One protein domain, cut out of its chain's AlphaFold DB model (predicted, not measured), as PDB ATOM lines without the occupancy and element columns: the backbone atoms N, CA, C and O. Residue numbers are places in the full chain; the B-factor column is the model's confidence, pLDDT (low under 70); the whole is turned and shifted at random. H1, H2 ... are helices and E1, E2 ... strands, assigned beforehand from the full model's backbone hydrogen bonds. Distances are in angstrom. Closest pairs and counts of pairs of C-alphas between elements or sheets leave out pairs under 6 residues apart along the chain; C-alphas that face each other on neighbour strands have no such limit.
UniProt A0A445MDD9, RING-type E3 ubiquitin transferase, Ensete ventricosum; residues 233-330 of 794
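This is residues 233 to 330 of the 794 residues of the protein "RING-type E3 ubiquitin transferase" of Ensete ventricosum (UniProt A0A445MDD9). Little regular structure: an elongated body with a tiny hairpin, E1 and E2, near its middle, crossed helices H1 and H3 to one side, and H2 toward one end. Loop 266 to 295 reaches the other end and folds back to E1. The 98 printed residues hold E1, E2, H1, H2, H3 in order; mostly helix, with 39 residues in named elements. It is compact, radius of gyration of the C-alphas 13.8 A, spanning 46 by 24 by 19 A.

E1, residues 246 to 248, and E2, residues 254 to 256, form an antiparallel hairpin; N 247 and O 255 are 2.8 A apart, within hydrogen-bond range. H1, residues 257 to 265, touches H3, residues 319 to 329, at a steep tilt of 62 degrees, the same way; the closest C-alphas, of Cys 259 and Ala 322, are 4.8 A apart. Residues 293 to 294 pair antiparallel with 247 to 248. H2, residues 296 to 308, touches no helix; its closest C-alpha to E1, of Lys 299, is 6.2 A from that of Pro 246. In H1, H2 and H3 every O i to N i+4 pair is within hydrogen-bond range.

E1 begins at C-alpha 246 (198.878, 201.930, 108.222). H1, H2 and H3 measure 12.1 A, 18.3 A and 15.5 A from first to last C-alpha; H3 ends at C-alpha 329 (212.068, 215.199, 101.667).

The printed part has no cut. The C-alphas farthest apart, of Ala 286 and Gly 310, are 46.9 A apart. H1 to H2 is a long link; pLDDT is under 70 in residues 271 to 290.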
ATOM      1  N   GLU A 233     208.079 195.508 105.946       88.62
ATOM      2  CA  GLU A 233     206.678 195.853 105.688       88.62
ATOM      3  C   GLU A 233     205.966 196.557 106.859       88.62
ATOM      4  O   GLU A 233     204.871 197.082 106.670       88.62
ATOM      5  N   PHE A 234     206.556 196.591 108.058       93.56
ATOM      6  CA  PHE A 234     206.019 197.340 109.200       93.56
ATOM      7  C   PHE A 234     206.439 198.815 109.206       93.56
ATOM      8  O   PHE A 234     205.848 199.609 109.942       93.56
ATOM      9  N   LEU A 235     207.424 199.195 108.387       92.56
ATOM     10  CA  LEU A 235     207.940 200.559 108.306       92.56
ATOM     11  C   LEU A 235     207.192 201.390 107.259       92.56
ATOM     12  O   LEU A 235     206.975 200.950 106.130       92.56
ATOM     13  N   CYS A 236     206.858 202.637 107.593       92.00
ATOM     14  CA  CYS A 236     206.370 203.586 106.598       92.00
ATOM     15  C   CYS A 236     207.527 204.014 105.670       92.00
ATOM     16  O   CYS A 236     208.557 204.472 106.174       92.00
ATOM     17  N   PRO A 237     207.369 203.979 104.331       88.25
ATOM     18  CA  PRO A 237     208.420 204.422 103.408       88.25
ATOM     19  C   PRO A 237     208.849 205.893 103.577       88.25
ATOM     20  O   PRO A 237     209.998 206.222 103.276       88.25
ATOM     21  N   ILE A 238     207.944 206.751 104.076       88.50
ATOM     22  CA  ILE A 238     208.160 208.193 104.292       88.50
ATOM     23  C   ILE A 238     208.928 208.445 105.599       88.50
ATOM     24  O   ILE A 238     210.037 208.964 105.559       88.50
ATOM     25  N   SER A 239     208.372 208.062 106.757       89.19
ATOM     26  CA  SER A 239     208.985 208.350 108.069       89.19
ATOM     27  C   SER A 239     210.089 207.375 108.478       89.19
ATOM     28  O   SER A 239     210.805 207.645 109.438       89.19
ATOM     29  N   ARG A 240     210.188 206.213 107.814       89.06
ATOM     30  CA  ARG A 240     211.036 205.065 108.199       89.06
ATOM     31  C   ARG A 240     210.800 204.542 109.626       89.06
ATOM     32  O   ARG A 240     211.585 203.738 110.119       89.06
ATOM     33  N   SER A 241     209.694 204.938 110.256       90.56
ATOM     34  CA  SER A 241     209.224 204.440 111.551       90.56
ATOM     35  C   SER A 241     208.217 203.301 111.379       90.56
ATOM     36  O   SER A 241     207.588 203.181 110.325       90.56
ATOM     37  N   ILE A 242     208.008 202.514 112.437       92.94
ATOM     38  CA  ILE A 242     206.886 201.567 112.529       92.94
ATOM     39  C   ILE A 242     205.562 202.325 112.326       92.94
ATOM     40  O   ILE A 242     205.396 203.424 112.859       92.94
ATOM     41  N   MET A 243     204.637 201.749 111.557       94.19
ATOM     42  CA  MET A 243     203.301 202.314 111.329       94.19
ATOM     43  C   MET A 243     202.353 202.047 112.504       94.19
ATOM     44  O   MET A 243     202.221 200.916 112.972       94.19
ATOM     45  N   ALA A 244     201.641 203.083 112.936       94.25
ATOM     46  CA  ALA A 244     200.596 203.030 113.953       94.25
ATOM     47  C   ALA A 244     199.191 203.079 113.337       94.25
ATOM     48  O   ALA A 244     198.298 202.363 113.795       94.25
ATOM     49  N   ASP A 245     198.988 203.856 112.268       94.19
ATOM     50  CA  ASP A 245     197.795 203.775 111.420       94.19
ATOM     51  C   ASP A 245     198.179 203.536 109.948       94.19
ATOM     52  O   ASP A 245     198.162 204.463 109.130       94.19
ATOM     53  N   PRO A 246     198.547 202.287 109.594       95.69
ATOM     54  CA  PRO A 246     198.878 201.930 108.222       95.69
ATOM     55  C   PRO A 246     197.650 202.046 107.302       95.69
ATOM     56  O   PRO A 246     196.606 201.440 107.551       95.69
ATOM     57  N   VAL A 247     197.793 202.778 106.196       93.56
ATOM     58  CA  VAL A 247     196.781 202.968 105.147       93.56
ATOM     59  C   VAL A 247     197.328 202.622 103.764       93.56
ATOM     60  O   VAL A 247     198.463 202.953 103.435       93.56
ATOM     61  N   ILE A 248     196.508 201.968 102.943       90.75
ATOM     62  CA  ILE A 248     196.811 201.622 101.551       90.75
ATOM     63  C   ILE A 248     196.329 202.747 100.626       90.75
ATOM     64  O   ILE A 248     195.183 203.191 100.723       90.75
ATOM     65  N   VAL A 249     197.197 203.169  99.707       87.25
ATOM     66  CA  VAL A 249     196.877 204.068  98.581       87.25
ATOM     67  C   VAL A 249     196.521 203.273  97.311       87.25
ATOM     68  O   VAL A 249     196.861 202.091  97.223       87.25
ATOM     69  N   PRO A 250     195.917 203.888  96.271       75.44
ATOM     70  CA  PRO A 250     195.571 203.192  95.023       75.44
ATOM     71  C   PRO A 250     196.728 202.476  94.301       75.44
ATOM     72  O   PRO A 250     196.478 201.549  93.537       75.44
ATOM     73  N   SER A 251     197.990 202.835  94.574       73.69
ATOM     74  CA  SER A 251     199.179 202.124  94.072       73.69
ATOM     75  C   SER A 251     199.476 200.792  94.786       73.69
ATOM     76  O   SER A 251     200.520 200.186  94.542       73.69
ATOM     77  N   GLY A 252     198.627 200.359  95.724       79.50
ATOM     78  CA  GLY A 252     198.794 199.141  96.528       79.50
ATOM     79  C   GLY A 252     199.824 199.241  97.661       79.50
ATOM     80  O   GLY A 252     199.941 198.315  98.458       79.50
ATOM     81  N   HIS A 253     200.558 200.352  97.766       85.50
ATOM     82  CA  HIS A 253     201.551 200.571  98.819       85.50
ATOM     83  C   HIS A 253     200.884 201.020 100.125       85.50
ATOM     84  O   HIS A 253     199.836 201.666 100.098       85.50
ATOM     85  N   THR A 254     201.493 200.684 101.268       91.44
ATOM     86  CA  THR A 254     201.007 201.075 102.602       91.44
ATOM     87  C   THR A 254     201.915 202.137 103.229       91.44
ATOM     88  O   THR A 254     203.137 202.039 103.134       91.44
ATOM     89  N   PHE A 255     201.321 203.142 103.871       93.38
ATOM     90  CA  PHE A 255     202.000 204.254 104.544       93.38
ATOM     91  C   PHE A 255     201.344 204.550 105.902       93.38
ATOM     92  O   PHE A 255     200.189 204.202 106.110       93.38
ATOM     93  N   GLU A 256     202.034 205.253 106.802       94.38
ATOM     94  CA  GLU A 256     201.402 205.875 107.973       94.38
ATOM     95  C   GLU A 256     200.447 206.989 107.515       94.38
ATOM     96  O   GLU A 256     200.855 207.835 106.711       94.38
ATOM     97  N   ARG A 257     199.204 207.020 108.026       94.06
ATOM     98  CA  ARG A 257     198.164 207.969 107.578       94.06
ATOM     99  C   ARG A 257     198.642 209.419 107.562       94.06
ATOM    100  O   ARG A 257     198.503 210.080 106.537       94.06
ATOM    101  N   SER A 258     199.213 209.905 108.663       92.06
ATOM    102  CA  SER A 258     199.663 211.298 108.778       92.06
ATOM    103  C   SER A 258     200.734 211.646 107.742       92.06
ATOM    104  O   SER A 258     200.720 212.736 107.183       92.06
ATOM    105  N   CYS A 259     201.639 210.709 107.444       91.62
ATOM    106  CA  CYS A 259     202.736 210.914 106.500       91.62
ATOM    107  C   CYS A 259     202.242 211.009 105.051       91.62
ATOM    108  O   CYS A 259     202.647 211.916 104.329       91.62
ATOM    109  N   ILE A 260     201.340 210.115 104.626       90.25
ATOM    110  CA  ILE A 260     200.777 210.182 103.268       90.25
ATOM    111  C   ILE A 260     199.786 211.343 103.105       90.25
ATOM    112  O   ILE A 260     199.702 211.914 102.019       90.25
ATOM    113  N   GLN A 261     199.097 211.744 104.179       89.12
ATOM    114  CA  GLN A 261     198.297 212.966 104.186       89.12
ATOM    115  C   GLN A 261     199.191 214.207 104.041       89.12
ATOM    116  O   GLN A 261     198.925 215.029 103.176       89.12
ATOM    117  N   GLY A 262     200.320 214.285 104.754       87.06
ATOM    118  CA  GLY A 262     201.291 215.372 104.581       87.06
ATOM    119  C   GLY A 262     201.855 215.483 103.155       87.06
ATOM    120  O   GLY A 262     202.061 216.589 102.665       87.06
ATOM    121  N   CYS A 263     202.045 214.358 102.453       86.44
ATOM    122  CA  CYS A 263     202.380 214.356 101.022       86.44
ATOM    123  C   CYS A 263     201.254 214.931 100.144       86.44
ATOM    124  O   CYS A 263     201.531 215.671  99.204       86.44
ATOM    125  N   LEU A 264     199.989 214.618 100.444       83.94
ATOM    126  CA  LEU A 264     198.831 215.180  99.738       83.94
ATOM    127  C   LEU A 264     198.688 216.686  99.987       83.94
ATOM    128  O   LEU A 264     198.552 217.447  99.033       83.94
ATOM    129  N   ASP A 265     198.780 217.109 101.247       83.31
ATOM    130  CA  ASP A 265     198.601 218.500 101.678       83.31
ATOM    131  C   ASP A 265     199.697 219.432 101.121       83.31
ATOM    132  O   ASP A 265     199.460 220.622 100.916       83.31
ATOM    133  N   LEU A 266     200.890 218.889 100.847       82.19
ATOM    134  CA  LEU A 266     202.031 219.595 100.247       82.19
ATOM    135  C   LEU A 266     202.192 219.334  98.736       82.19
ATOM    136  O   LEU A 266     203.192 219.757  98.157       82.19
ATOM    137  N   ALA A 267     201.241 218.634  98.099       79.06
ATOM    138  CA  ALA A 267     201.283 218.232  96.686       79.06
ATOM    139  C   ALA A 267     202.590 217.510  96.265       79.06
ATOM    140  O   ALA A 267     203.023 217.578  95.115       79.06
ATOM    141  N   PHE A 268     203.229 216.803  97.200       80.56
ATOM    142  CA  PHE A 268     204.540 216.183  97.022       80.56
ATOM    143  C   PHE A 268     204.417 214.662  96.810       80.56
ATOM    144  O   PHE A 268     203.839 213.975  97.659       80.56
ATOM    145  N   PRO A 269     204.965 214.088  95.720       77.19
ATOM    146  CA  PRO A 269     204.902 212.647  95.489       77.19
ATOM    147  C   PRO A 269     205.712 211.883  96.559       77.19
ATOM    148  O   PRO A 269     206.889 212.179  96.769       77.19
ATOM    149  N   PRO A 270     205.127 210.883  97.248       78.62
ATOM    150  CA  PRO A 270     205.813 210.160  98.315       78.62
ATOM    151  C   PRO A 270     206.978 209.307  97.769       78.62
ATOM    152  O   PRO A 270     206.803 208.615  96.759       78.62
ATOM    153  N   PRO A 271     208.150 209.277  98.441       67.38
ATOM    154  CA  PRO A 271     209.301 208.511  97.969       67.38
ATOM    155  C   PRO A 271     209.014 207.013  97.814       67.38
ATOM    156  O   PRO A 271     208.418 206.384  98.691       67.38
ATOM    157  N   GLY A 272     209.505 206.427  96.719       60.25
ATOM    158  CA  GLY A 272     209.418 204.988  96.447       60.25
ATOM    159  C   GLY A 272     208.202 204.536  95.630       60.25
ATOM    160  O   GLY A 272     208.096 203.345  95.351       60.25
ATOM    161  N   LEU A 273     207.314 205.444  95.206       63.09
ATOM    162  CA  LEU A 273     206.346 205.147  94.142       63.09
ATOM    163  C   LEU A 273     206.960 205.399  92.748       63.09
ATOM    164  O   LEU A 273     207.721 206.355  92.598       63.09
ATOM    165  N   PRO A 274     206.616 204.597  91.718       53.38
ATOM    166  CA  PRO A 274     206.930 204.925  90.327       53.38
ATOM    167  C   PRO A 274     206.259 206.237  89.903       53.38
ATOM    168  O   PRO A 274     205.084 206.455  90.210       53.38
ATOM    169  N   LEU A 275     206.993 207.080  89.173       49.28
ATOM    170  CA  LEU A 275     206.528 208.402  88.731       49.28
ATOM    171  C   LEU A 275     205.398 208.331  87.686       49.28
ATOM    172  O   LEU A 275     204.628 209.277  87.565       49.28
ATOM    173  N   ASP A 276     205.262 207.203  86.983       44.91
ATOM    174  CA  ASP A 276     204.287 207.011  85.898       44.91
ATOM    175  C   ASP A 276     202.852 206.721  86.375       44.91
ATOM    176  O   ASP A 276     201.925 206.634  85.567       44.91
ATOM    177  N   LEU A 277     202.618 206.572  87.687       46.84
ATOM    178  CA  LEU A 277     201.248 206.543  88.197       46.84
ATOM    179  C   LEU A 277     200.671 207.962  88.212       46.84
ATOM    180  O   LEU A 277     201.088 208.792  89.019       46.84
ATOM    181  N   HIS A 278     199.627 208.187  87.407       46.59
ATOM    182  CA  HIS A 278     198.749 209.365  87.452       46.59
ATOM    183  C   HIS A 278     197.983 209.475  88.791       46.59
ATOM    184  O   HIS A 278     196.767 209.298  88.871       46.59
ATOM    185  N   LEU A 279     198.712 209.773  89.865       52.25
ATOM    186  CA  LEU A 279     198.198 210.198  91.160       52.25
ATOM    187  C   LEU A 279     198.129 211.738  91.188       52.25
ATOM    188  O   LEU A 279     198.933 212.403  90.534       52.25
ATOM    189  N   PRO A 280     197.186 212.338  91.931       51.91
ATOM    190  CA  PRO A 280     196.786 213.736  91.746       51.91
ATOM    191  C   PRO A 280     197.735 214.789  92.343       51.91
ATOM    192  O   PRO A 280     197.331 215.926  92.563       51.91
ATOM    193  N   PHE A 281     198.999 214.444  92.598       56.81
ATOM    194  CA  PHE A 281     199.984 215.366  93.176       56.81
ATOM    195  C   PHE A 281     200.334 216.530  92.227       56.81
ATOM    196  O   PHE A 281     200.666 217.616  92.683       56.81
ATOM    197  N   SER A 282     200.197 216.348  90.909       48.25
ATOM    198  CA  SER A 282     200.627 217.335  89.905       48.25
ATOM    199  C   SER A 282     199.678 218.527  89.687       48.25
ATOM    200  O   SER A 282     200.017 219.419  88.912       48.25
ATOM    201  N   SER A 283     198.484 218.559  90.297       46.59
ATOM    202  CA  SER A 283     197.603 219.743  90.272       46.59
ATOM    203  C   SER A 283     196.513 219.687  91.357       46.59
ATOM    204  O   SER A 283     195.650 218.807  91.298       46.59
ATOM    205  N   PRO A 284     196.463 220.648  92.302       46.59
ATOM    206  CA  PRO A 284     195.484 220.646  93.395       46.59
ATOM    207  C   PRO A 284     194.061 221.073  92.977       46.59
ATOM    208  O   PRO A 284     193.165 221.100  93.814       46.59
ATOM    209  N   ALA A 285     193.833 221.444  91.711       42.41
ATOM    210  CA  ALA A 285     192.632 222.181  91.299       42.41
ATOM    211  C   ALA A 285     191.470 221.335  90.733       42.41
ATOM    212  O   ALA A 285     190.382 221.876  90.546       42.41
ATOM    213  N   ALA A 286     191.677 220.050  90.407       43.38
ATOM    214  CA  ALA A 286     190.713 219.285  89.593       43.38
ATOM    215  C   ALA A 286     190.550 217.791  89.946       43.38
ATOM    216  O   ALA A 286     189.838 217.074  89.242       43.38
ATOM    217  N   ALA A 287     191.205 217.292  90.997       48.12
ATOM    218  CA  ALA A 287     191.256 215.861  91.290       48.12
ATOM    219  C   ALA A 287     190.310 215.416  92.426       48.12
ATOM    220  O   ALA A 287     190.112 216.163  93.386       48.12
ATOM    221  N   PRO A 288     189.770 214.181  92.381       53.47
ATOM    222  CA  PRO A 288     189.091 213.589  93.530       53.47
ATOM    223  C   PRO A 288     190.094 213.272  94.659       53.47
ATOM    224  O   PRO A 288     191.246 212.928  94.376       53.47
ATOM    225  N   PRO A 289     189.676 213.328  95.938       57.28
ATOM    226  CA  PRO A 289     190.547 212.998  97.066       57.28
ATOM    227  C   PRO A 289     190.999 211.531  97.013       57.28
ATOM    228  O   PRO A 289     190.208 210.638  96.695       57.28
ATOM    229  N   LEU A 290     192.265 211.265  97.356       65.69
ATOM    230  CA  LEU A 290     192.781 209.895  97.393       65.69
ATOM    231  C   LEU A 290     192.075 209.054  98.464       65.69
ATOM    232  O   LEU A 290     192.015 209.412  99.640       65.69
ATOM    233  N   LEU A 291     191.596 207.880  98.052       76.69
ATOM    234  CA  LEU A 291     190.985 206.894  98.939       76.69
ATOM    235  C   LEU A 291     192.065 206.208  99.799       76.69
ATOM    236  O   LEU A 291     192.687 205.242  99.357       76.69
ATOM    237  N   LEU A 292     192.275 206.695 101.025       87.69
ATOM    238  CA  LEU A 292     193.174 206.083 102.015       87.69
ATOM    239  C   LEU A 292     192.471 204.931 102.756       87.69
ATOM    240  O   LEU A 292     191.701 205.155 103.694       87.69
ATOM    241  N   ILE A 293     192.738 203.691 102.343       87.62
ATOM    242  CA  ILE A 293     192.082 202.481 102.865       87.62
ATOM    243  C   ILE A 293     192.789 202.016 104.156       87.62
ATOM    244  O   ILE A 293     193.982 201.727 104.094       87.62
ATOM    245  N   PRO A 294     192.115 201.881 105.315       93.19
ATOM    246  CA  PRO A 294     192.751 201.379 106.539       93.19
ATOM    247  C   PRO A 294     193.271 199.938 106.392       93.19
ATOM    248  O   PRO A 294     192.505 199.022 106.092       93.19
ATOM    249  N   ASN A 295     194.558 199.705 106.658       93.25
ATOM    250  CA  ASN A 295     195.175 198.378 106.615       93.25
ATOM    251  C   ASN A 295     195.125 197.711 108.001       93.25
ATOM    252  O   ASN A 295     196.148 197.467 108.645       93.25
ATOM    253  N   ALA A 296     193.907 197.427 108.472       91.81
ATOM    254  CA  ALA A 296     193.661 196.866 109.803       91.81
ATOM    255  C   ALA A 296     194.442 195.561 110.061       91.81
ATOM    256  O   ALA A 296     194.938 195.344 111.162       91.81
ATOM    257  N   ALA A 297     194.626 194.720 109.039       89.44
ATOM    258  CA  ALA A 297     195.359 193.466 109.182       89.44
ATOM    259  C   ALA A 297     196.881 193.661 109.343       89.44
ATOM    260  O   ALA A 297     197.510 192.893 110.071       89.44
ATOM    261  N   LEU A 298     197.479 194.684 108.716       92.81
ATOM    262  CA  LEU A 298     198.872 195.054 108.989       92.81
ATOM    263  C   LEU A 298     199.004 195.710 110.368       92.81
ATOM    264  O   LEU A 298     199.934 195.386 111.096       92.81
ATOM    265  N   LYS A 299     198.038 196.550 110.767       93.88
ATOM    266  CA  LYS A 299     197.979 197.150 112.110       93.88
ATOM    267  C   LYS A 299     197.985 196.073 113.203       93.88
ATOM    268  O   LYS A 299     198.834 196.110 114.089       93.88
ATOM    269  N   SER A 300     197.137 195.051 113.083       90.25
ATOM    270  CA  SER A 300     197.130 193.900 113.999       90.25
ATOM    271  C   SER A 300     198.435 193.094 113.970       90.25
ATOM    272  O   SER A 300     198.901 192.664 115.022       90.25
ATOM    273  N   ALA A 301     199.060 192.911 112.799       91.00
ATOM    274  CA  ALA A 301     200.343 192.209 112.686       91.00
ATOM    275  C   ALA A 301     201.493 192.968 113.377       91.00
ATOM    276  O   ALA A 301     202.283 192.354 114.095       91.00
ATOM    277  N   ILE A 302     201.543 194.294 113.214       93.62
ATOM    278  CA  ILE A 302     202.496 195.181 113.893       93.62
ATOM    279  C   ILE A 302     202.295 195.111 115.410       93.62
ATOM    280  O   ILE A 302     203.242 194.842 116.142       93.62
ATOM    281  N   PHE A 303     201.059 195.276 115.893       92.38
ATOM    282  CA  PHE A 303     200.757 195.248 117.328       92.38
ATOM    283  C   PHE A 303     201.090 193.882 117.958       92.38
ATOM    284  O   PHE A 303     201.679 193.830 119.038       92.38
ATOM    285  N   ALA A 304     200.799 192.775 117.264       89.69
ATOM    286  CA  ALA A 304     201.171 191.431 117.706       89.69
ATOM    287  C   ALA A 304     202.696 191.198 117.707       89.69
ATOM    288  O   ALA A 304     203.206 190.465 118.558       89.69
ATOM    289  N   TRP A 305     203.444 191.820 116.788       92.94
ATOM    290  CA  TRP A 305     204.909 191.794 116.799       92.94
ATOM    291  C   TRP A 305     205.484 192.630 117.948       92.94
ATOM    292  O   TRP A 305     206.308 192.110 118.695       92.94
ATOM    293  N   CYS A 306     205.000 193.858 118.169       91.50
ATOM    294  CA  CYS A 306     205.408 194.696 119.302       91.50
ATOM    295  C   CYS A 306     205.190 193.970 120.638       91.50
ATOM    296  O   CYS A 306     206.133 193.834 121.417       91.50
ATOM    297  N   ALA A 307     203.998 193.397 120.849       89.44
ATOM    298  CA  ALA A 307     203.674 192.624 122.048       89.44
ATOM    299  C   ALA A 307     204.605 191.410 122.249       89.44
ATOM    300  O   ALA A 307     205.071 191.172 123.361       89.44
ATOM    301  N   ARG A 308     204.939 190.676 121.175       89.75
ATOM    302  CA  ARG A 308     205.922 189.574 121.216       89.75
ATOM    303  C   ARG A 308     207.348 190.032 121.537       89.75
ATOM    304  O   ARG A 308     208.102 189.253 122.106       89.75
ATOM    305  N   CYS A 309     207.716 191.255 121.164       86.94
ATOM    306  CA  CYS A 309     209.043 191.827 121.410       86.94
ATOM    307  C   CYS A 309     209.145 192.572 122.753       86.94
ATOM    308  O   CYS A 309     210.199 193.122 123.060       86.94
ATOM    309  N   GLY A 310     208.061 192.643 123.538       86.12
ATOM    310  CA  GLY A 310     207.999 193.463 124.753       86.12
ATOM    311  C   GLY A 310     208.014 194.976 124.489       86.12
ATOM    312  O   GLY A 310     208.260 195.754 125.407       86.12
ATOM    313  N   LEU A 311     207.767 195.401 123.246       88.00
ATOM    314  CA  LEU A 311     207.743 196.807 122.846       88.00
ATOM    315  C   LEU A 311     206.349 197.417 123.075       88.00
ATOM    316  O   LEU A 311     205.342 196.730 122.870       88.00
ATOM    317  N   PRO A 312     206.258 198.710 123.442       86.12
ATOM    318  CA  PRO A 312     204.980 199.413 123.486       86.12
ATOM    319  C   PRO A 312     204.334 199.464 122.087       86.12
ATOM    320  O   PRO A 312     205.046 199.417 121.078       86.12
ATOM    321  N   PRO A 313     202.994 199.580 121.995       86.94
ATOM    322  CA  PRO A 313     202.328 199.777 120.713       86.94
ATOM    323  C   PRO A 313     202.798 201.092 120.061       86.94
ATOM    324  O   PRO A 313     202.997 202.084 120.769       86.94
ATOM    325  N   PRO A 314     202.970 201.130 118.728       91.50
ATOM    326  CA  PRO A 314     203.416 202.331 118.033       91.50
ATOM    327  C   PRO A 314     202.366 203.444 118.146       91.50
ATOM    328  O   PRO A 314     201.164 203.206 118.011       91.50
ATOM    329  N   LEU A 315     202.832 204.672 118.383       89.56
ATOM    330  CA  LEU A 315     201.987 205.865 118.469       89.56
ATOM    331  C   LEU A 315     201.854 206.537 117.090       89.56
ATOM    332  O   LEU A 315     202.836 206.575 116.346       89.56
ATOM    333  N   PRO A 316     200.672 207.085 116.739       87.44
ATOM    334  CA  PRO A 316     200.468 207.785 115.474       87.44
ATOM    335  C   PRO A 316     201.341 209.035 115.382       87.44
ATOM    336  O   PRO A 316     201.461 209.802 116.341       87.44
ATOM    337  N   VAL A 317     201.934 209.255 114.207       90.00
ATOM    338  CA  VAL A 317     202.790 210.421 113.953       90.00
ATOM    339  C   VAL A 317     201.923 211.692 113.974       90.00
ATOM    340  O   VAL A 317     200.951 211.756 113.214       90.00
ATOM    341  N   PRO A 318     202.234 212.714 114.796       90.12
ATOM    342  CA  PRO A 318     201.489 213.975 114.803       90.12
ATOM    343  C   PRO A 318     201.538 214.679 113.442       90.12
ATOM    344  O   PRO A 318     202.574 214.656 112.776       90.12
ATOM    345  N   THR A 319     200.457 215.355 113.042       86.75
ATOM    346  CA  THR A 319     200.339 215.990 111.715       86.75
ATOM    347  C   THR A 319     201.483 216.962 111.415       86.75
ATOM    348  O   THR A 319     202.079 216.882 110.346       86.75
ATOM    349  N   GLU A 320     201.877 217.806 112.375       88.19
ATOM    350  CA  GLU A 320     203.016 218.725 112.206       88.19
ATOM    351  C   GLU A 320     204.355 217.997 112.024       88.19
ATOM    352  O   GLU A 320     205.181 218.408 111.211       88.19
ATOM    353  N   ALA A 321     204.566 216.879 112.728       87.12
ATOM    354  CA  ALA A 321     205.769 216.065 112.570       87.12
ATOM    355  C   ALA A 321     205.792 215.365 111.202       87.12
ATOM    356  O   ALA A 321     206.837 215.297 110.560       87.12
ATOM    357  N   ALA A 322     204.637 214.900 110.718       88.56
ATOM    358  CA  ALA A 322     204.498 214.347 109.377       88.56
ATOM    359  C   ALA A 322     204.754 215.403 108.286       88.56
ATOM    360  O   ALA A 322     205.528 215.151 107.365       88.56
ATOM    361  N   LEU A 323     204.183 216.606 108.415       87.75
ATOM    362  CA  LEU A 323     204.438 217.728 107.503       87.75
ATOM    363  C   LEU A 323     205.912 218.159 107.523       87.75
ATOM    364  O   LEU A 323     206.476 218.443 106.469       87.75
ATOM    365  N   ALA A 324     206.565 218.173 108.690       87.25
ATOM    366  CA  ALA A 324     207.997 218.441 108.799       87.25
ATOM    367  C   ALA A 324     208.845 217.367 108.092       87.25
ATOM    368  O   ALA A 324     209.722 217.711 107.304       87.25
ATOM    369  N   LEU A 325     208.545 216.077 108.298       87.44
ATOM    370  CA  LEU A 325     209.213 214.971 107.601       87.44
ATOM    371  C   LEU A 325     209.067 215.080 106.077       87.44
ATOM    372  O   LEU A 325     210.048 214.901 105.360       87.44
ATOM    373  N   VAL A 326     207.874 215.419 105.578       86.88
ATOM    374  CA  VAL A 326     207.641 215.612 104.139       86.88
ATOM    375  C   VAL A 326     208.406 216.829 103.612       86.88
ATOM    376  O   VAL A 326     209.095 216.703 102.605       86.88
ATOM    377  N   ARG A 327     208.403 217.973 104.314       86.94
ATOM    378  CA  ARG A 327     209.206 219.161 103.942       86.94
ATOM    379  C   ARG A 327     210.712 218.865 103.881       86.94
ATOM    380  O   ARG A 327     211.387 219.385 103.000       86.94
ATOM    381  N   CYS A 328     211.231 217.999 104.754       86.31
ATOM    382  CA  CYS A 328     212.625 217.538 104.712       86.31
ATOM    383  C   CYS A 328     212.946 216.604 103.526       86.31
ATOM    384  O   CYS A 328     214.118 216.411 103.214       86.31
ATOM    385  N   LEU A 329     211.932 216.022 102.876       81.81
ATOM    386  CA  LEU A 329     212.068 215.199 101.667       81.81
ATOM    387  C   LEU A 329     211.891 216.015 100.373       81.81
ATOM    388  O   LEU A 329     212.286 215.546  99.304       81.81
ATOM    389  N   MET A 330     211.325 217.223 100.453       84.00
ATOM    390  CA  MET A 330     211.215 218.142  99.316       84.00
ATOM    391  C   MET A 330     212.594 218.718  98.944       84.00
ATOM    392  O   MET A 330     213.369 219.061  99.846       84.00
TER     393      MET A 330